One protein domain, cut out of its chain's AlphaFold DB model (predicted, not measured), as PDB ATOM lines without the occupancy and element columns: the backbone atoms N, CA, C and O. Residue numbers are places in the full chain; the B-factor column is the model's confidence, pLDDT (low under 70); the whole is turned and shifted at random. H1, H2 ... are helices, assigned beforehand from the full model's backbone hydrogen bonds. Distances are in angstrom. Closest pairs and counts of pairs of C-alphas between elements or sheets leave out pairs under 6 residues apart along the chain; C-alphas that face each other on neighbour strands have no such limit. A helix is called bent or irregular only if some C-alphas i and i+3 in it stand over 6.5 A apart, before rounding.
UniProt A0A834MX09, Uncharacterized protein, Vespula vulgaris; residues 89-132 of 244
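AT A GLANCE: This is residues 89 to 132 of the 244 residues of an uncharacterized protein of Vespula vulgaris (UniProt A0A834MX09). An open, drawn-out chain of helices: H1 and H2 fold into a small helical hairpin at one end, and from it an arm with H3 and the short H4 reaches away, packing on neither of them. Residues 110 to 123 and 125 to 131 stand free along this arm, and it makes the length. The printed part has 44 residues with four named helices, H1 to H4 in chain order, and no named strand; its class is all helix. It is extended, with a radius of gyration of the C-alphas of 15.5 A, and flat, spanning 46 by 24 by 12 A.

HOW THE PARTS SIT: H1, residues 91 to 101, touches H2, residues 103 to 110, and the two form a helical hairpin. Their closest C-alphas, those of Glu 99 and Tyr 106, are 5.4 A apart. They run opposite ways at a steep tilt of 37 degrees, only just beyond shallow. H3, residues 115 to 126, is apart from H1 and H2. H4, residues 129 to 132, is apart from H1 and H2, and only just apart from H3, at 8.5 A. Every O i to N i+4 pair is within hydrogen-bond range in H2 and H3, against 6 of 7 in H1; H4 is too short for such a pair.

IN THESE COORDINATES: H1 begins at C-alpha 91, (26.750, 35.316, 25.789), and is 16.4 A long; it is neither bent nor irregular, but only just: C-alphas 91 and 94 are 6.2 A apart. H2 is 10.5 A long. H3 is 16.2 A long and begins at C-alpha 115, (13.609, 44.667, 18.207). H4 ends at C-alpha 132, (17.660, 60.887, 3.992).

THE WHOLE: The C-alphas farthest apart, those of Glu 100 and Tyr 130, are 46.6 A apart. The three links are tight, and the printed part has no cut. The mean pLDDT of the printed part is 83.8; residues 89 and 91 are under 70.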
ATOM      1  N   GLY A  89      33.292  34.561  25.520       59.44
ATOM      2  CA  GLY A  89      32.630  33.937  24.367       59.44
ATOM      3  C   GLY A  89      31.272  33.302  24.673       59.44
ATOM      4  O   GLY A  89      30.622  32.815  23.758       59.44
ATOM      5  N   GLN A  90      30.827  33.318  25.933       70.06
ATOM      6  CA  GLN A  90      29.560  32.715  26.350       70.06
ATOM      7  C   GLN A  90      28.519  33.807  26.641       70.06
ATOM      8  O   GLN A  90      28.437  34.277  27.784       70.06
ATOM      9  N   PRO A  91      27.728  34.235  25.634       65.56
ATOM     10  CA  PRO A  91      26.750  35.316  25.789       65.56
ATOM     11  C   PRO A  91      25.722  35.037  26.897       65.56
ATOM     12  O   PRO A  91      25.285  35.959  27.586       65.56
ATOM     13  N   ASP A  92      25.427  33.766  27.169       70.50
ATOM     14  CA  ASP A  92      24.384  33.387  28.124       70.50
ATOM     15  C   ASP A  92      24.858  33.346  29.583       70.50
ATOM     16  O   ASP A  92      24.052  33.468  30.505       70.50
ATOM     17  N   VAL A  93      26.164  33.207  29.842       80.31
ATOM     18  CA  VAL A  93      26.674  33.104  31.224       80.31
ATOM     19  C   VAL A  93      26.616  34.449  31.943       80.31
ATOM     20  O   VAL A  93      26.348  34.497  33.145       80.31
ATOM     21  N   TYR A  94      26.839  35.553  31.228       78.94
ATOM     22  CA  TYR A  94      26.738  36.890  31.814       78.94
ATOM     23  C   TYR A  94      25.294  37.282  32.100       78.94
ATOM     24  O   TYR A  94      25.034  37.838  33.163       78.94
ATOM     25  N   LEU A  95      24.365  36.948  31.201       83.25
ATOM     26  CA  LEU A  95      22.943  37.221  31.402       83.25
ATOM     27  C   LEU A  95      22.384  36.438  32.594       83.25
ATOM     28  O   LEU A  95      21.725  37.039  33.436       83.25
ATOM     29  N   LYS A  96      22.757  35.160  32.754       84.19
ATOM     30  CA  LYS A  96      22.386  34.361  33.940       84.19
ATOM     31  C   LYS A  96      22.931  34.949  35.242       84.19
ATOM     32  O   LYS A  96      22.194  35.119  36.205       84.19
ATOM     33  N   LYS A  97      24.209  35.343  35.269       86.44
ATOM     34  CA  LYS A  97      24.801  36.008  36.447       86.44
ATOM     35  C   LYS A  97      24.149  37.358  36.754       86.44
ATOM     36  O   LYS A  97      24.166  37.802  37.902       86.44
ATOM     37  N   LEU A  98      23.641  38.043  35.732       86.12
ATOM     38  CA  LEU A  98      22.964  39.327  35.877       86.12
ATOM     39  C   LEU A  98      21.542  39.141  36.411       86.12
ATOM     40  O   LEU A  98      21.146  39.888  37.301       86.12
ATOM     41  N   GLU A  99      20.831  38.115  35.948       88.44
ATOM     42  CA  GLU A  99      19.544  37.682  36.500       88.44
ATOM     43  C   GLU A  99      19.667  37.310  37.986       88.44
ATOM     44  O   GLU A  99      18.894  37.804  38.806       88.44
ATOM     45  N   GLU A 100      20.695  36.536  38.355       91.25
ATOM     46  CA  GLU A 100      20.950  36.127  39.745       91.25
ATOM     47  C   GLU A 100      21.241  37.308  40.685       91.25
ATOM     48  O   GLU A 100      20.806  37.309  41.837       91.25
ATOM     49  N   LYS A 101      21.998  38.316  40.227       93.62
ATOM     50  CA  LYS A 101      22.398  39.456  41.072       93.62
ATOM     51  C   LYS A 101      21.387  40.596  41.073       93.62
ATOM     52  O   LYS A 101      21.268  41.297  42.075       93.62
ATOM     53  N   TYR A 102      20.706  40.812  39.952       91.31
ATOM     54  CA  TYR A 102      19.857  41.975  39.731       91.31
ATOM     55  C   TYR A 102      18.632  41.621  38.872       91.31
ATOM     56  O   TYR A 102      18.555  42.021  37.704       91.31
ATOM     57  N   PRO A 103      17.618  40.954  39.452       88.75
ATOM     58  CA  PRO A 103      16.433  40.522  38.707       88.75
ATOM     59  C   PRO A 103      15.667  41.698  38.077       88.75
ATOM     60  O   PRO A 103      15.170  41.595  36.960       88.75
ATOM     61  N   ASN A 104      15.646  42.860  38.739       88.88
ATOM     62  CA  ASN A 104      14.969  44.059  38.233       88.88
ATOM     63  C   ASN A 104      15.632  44.622  36.964       88.88
ATOM     64  O   ASN A 104      14.944  45.049  36.043       88.88
ATOM     65  N   LEU A 105      16.968  44.616  36.906       84.88
ATOM     66  CA  LEU A 105      17.725  45.083  35.738       84.88
ATOM     67  C   LEU A 105      17.553  44.124  34.563       84.88
ATOM     68  O   LEU A 105      17.369  44.568  33.432       84.88
ATOM     69  N   TYR A 106      17.565  42.821  34.838       87.06
ATOM     70  CA  TYR A 106      17.329  41.807  33.819       87.06
ATOM     71  C   TYR A 106      15.927  41.920  33.213       87.06
ATOM     72  O   TYR A 106      15.795  41.911  31.990       87.06
ATOM     73  N   GLY A 107      14.906  42.142  34.050       83.12
ATOM     74  CA  GLY A 107      13.544  42.426  33.597       83.12
ATOM     75  C   GLY A 107      13.488  43.628  32.656       83.12
ATOM     76  O   GLY A 107      12.942  43.507  31.569       83.12
ATOM     77  N   VAL A 108      14.139  44.744  33.008       86.31
ATOM     78  CA  VAL A 108      14.198  45.948  32.155       86.31
ATOM     79  C   VAL A 108      14.887  45.678  30.813       86.31
ATOM     80  O   VAL A 108      14.408  46.143  29.780       86.31
ATOM     81  N   ILE A 109      15.986  44.917  30.815       84.81
ATOM     82  CA  ILE A 109      16.732  44.550  29.600       84.81
ATOM     83  C   ILE A 109      15.901  43.620  28.705       84.81
ATOM     84  O   ILE A 109      15.882  43.811  27.489       84.81
ATOM     85  N   GLN A 110      15.183  42.653  29.284       81.31
ATOM     86  CA  GLN A 110      14.263  41.783  28.541       81.31
ATOM     87  C   GLN A 110      13.055  42.547  27.992       81.31
ATOM     88  O   GLN A 110      12.647  42.314  26.857       81.31
ATOM     89  N   THR A 111      12.510  43.488  28.764       84.19
ATOM     90  CA  THR A 111      11.445  44.401  28.321       84.19
ATOM     91  C   THR A 111      11.972  45.564  27.484       84.19
ATOM     92  O   THR A 111      11.265  46.557  27.316       84.19
ATOM     93  N   GLY A 112      13.221  45.483  27.013       80.75
ATOM     94  CA  GLY A 112      13.833  46.503  26.179       80.75
ATOM     95  C   GLY A 112      12.945  46.888  24.989       80.75
ATOM     96  O   GLY A 112      11.996  46.177  24.645       80.75
ATOM     97  N   PRO A 113      13.230  48.035  24.351       81.38
ATOM     98  CA  PRO A 113      12.442  48.497  23.218       81.38
ATOM     99  C   PRO A 113      12.370  47.395  22.154       81.38
ATOM    100  O   PRO A 113      13.339  46.658  21.949       81.38
ATOM    101  N   ALA A 114      11.202  47.243  21.521       81.44
ATOM    102  CA  ALA A 114      10.958  46.152  20.583       81.44
ATOM    103  C   ALA A 114      12.088  46.079  19.546       81.44
ATOM    104  O   ALA A 114      12.548  47.117  19.065       81.44
ATOM    105  N   GLN A 115      12.520  44.871  19.177       79.69
ATOM    106  CA  GLN A 115      13.609  44.667  18.207       79.69
ATOM    107  C   GLN A 115      13.395  45.477  16.918       79.69
ATOM    108  O   GLN A 115      14.344  46.012  16.358       79.69
ATOM    109  N   GLU A 116      12.138  45.662  16.511       80.88
ATOM    110  CA  GLU A 116      11.742  46.503  15.379       80.88
ATOM    111  C   GLU A 116      12.185  47.964  15.533       80.88
ATOM    112  O   GLU A 116      12.757  48.534  14.608       80.88
ATOM    113  N   THR A 117      12.007  48.553  16.718       85.75
ATOM    114  CA  THR A 117      12.431  49.933  17.004       85.75
ATOM    115  C   THR A 117      13.951  50.068  17.043       85.75
ATOM    116  O   THR A 117      14.494  51.050  16.550       85.75
ATOM    117  N   ILE A 118      14.660  49.061  17.564       87.00
ATOM    118  CA  ILE A 118      16.130  49.038  17.559       87.00
ATOM    119  C   ILE A 118      16.638  48.969  16.116       87.00
ATOM    120  O   ILE A 118      17.544  49.710  15.739       87.00
ATOM    121  N   MET A 119      16.029  48.110  15.298       86.31
ATOM    122  CA  MET A 119      16.360  47.987  13.882       86.31
ATOM    123  C   MET A 119      16.063  49.268  13.103       86.31
ATOM    124  O   MET A 119      16.843  49.626  12.224       86.31
ATOM    125  N   GLU A 120      14.963  49.957  13.404       89.25
ATOM    126  CA  GLU A 120      14.629  51.238  12.782       89.25
ATOM    127  C   GLU A 120      15.656  52.317  13.142       89.25
ATOM    128  O   GLU A 120      16.181  52.982  12.252       89.25
ATOM    129  N   VAL A 121      16.038  52.411  14.419       89.69
ATOM    130  CA  VAL A 121      17.083  53.341  14.872       89.69
ATOM    131  C   VAL A 121      18.433  53.028  14.229       89.69
ATOM    132  O   VAL A 121      19.125  53.940  13.779       89.69
ATOM    133  N   GLU A 122      18.823  51.755  14.150       91.56
ATOM    134  CA  GLU A 122      20.094  51.374  13.526       91.56
ATOM    135  C   GLU A 122      20.066  51.617  12.013       91.56
ATOM    136  O   GLU A 122      21.042  52.097  11.435       91.56
ATOM    137  N   LYS A 123      18.926  51.369  11.363       88.56
ATOM    138  CA  LYS A 123      18.723  51.717   9.955       88.56
ATOM    139  C   LYS A 123      18.894  53.216   9.739       88.56
ATOM    140  O   LYS A 123      19.621  53.599   8.825       88.56
ATOM    141  N   ASP A 124      18.287  54.047  10.579       86.62
ATOM    142  CA  ASP A 124      18.421  55.502  10.510       86.62
ATOM    143  C   ASP A 124      19.853  55.964  10.792       86.62
ATOM    144  O   ASP A 124      20.361  56.864  10.123       86.62
ATOM    145  N   ARG A 125      20.557  55.307  11.719       88.69
ATOM    146  CA  ARG A 125      21.973  55.576  11.996       88.69
ATOM    147  C   ARG A 125      22.870  55.265  10.797       88.69
ATOM    148  O   ARG A 125      23.841  55.978  10.550       88.69
ATOM    149  N   MET A 126      22.542  54.211  10.058       87.31
ATOM    150  CA  MET A 126      23.259  53.798   8.853       87.31
ATOM    151  C   MET A 126      22.837  54.590   7.604       87.31
ATOM    152  O   MET A 126      23.461  54.453   6.547       87.31
ATOM    153  N   MET A 127      21.806  55.436   7.700       85.31
ATOM    154  CA  MET A 127      21.377  56.303   6.609       85.31
ATOM    155  C   MET A 127      22.261  57.544   6.513       85.31
ATOM    156  O   MET A 127      22.443  58.312   7.454       85.31
ATOM    157  N   THR A 128      22.793  57.780   5.316       85.31
ATOM    158  CA  THR A 128      23.507  59.029   5.035       85.31
ATOM    159  C   THR A 128      22.520  60.187   4.925       85.31
ATOM    160  O   THR A 128      21.408  60.016   4.430       85.31
ATOM    161  N   THR A 129      22.946  61.396   5.294       84.69
ATOM    162  CA  THR A 129      22.138  62.618   5.127       84.69
ATOM    163  C   THR A 129      21.661  62.795   3.684       84.69
ATOM    164  O   THR A 129      20.496  63.106   3.460       84.69
ATOM    165  N   TYR A 130      22.505  62.465   2.699       82.88
ATOM    166  CA  TYR A 130      22.119  62.427   1.286       82.88
ATOM    167  C   TYR A 130      20.951  61.467   1.014       82.88
ATOM    168  O   TYR A 130      19.994  61.834   0.334       82.88
ATOM    169  N   MET A 131      21.010  60.237   1.531       83.00
ATOM    170  CA  MET A 131      19.934  59.255   1.362       83.00
ATOM    171  C   MET A 131      18.661  59.685   2.093       83.00
ATOM    172  O   MET A 131      17.567  59.492   1.565       83.00
ATOM    173  N   THR A 132      18.791  60.314   3.258       82.06
ATOM    174  CA  THR A 132      17.660  60.887   3.992       82.06
ATOM    175  C   THR A 132      17.008  62.014   3.209       82.06
ATOM    176  O   THR A 132      15.786  62.108   3.191       82.06
TER     177      THR A 132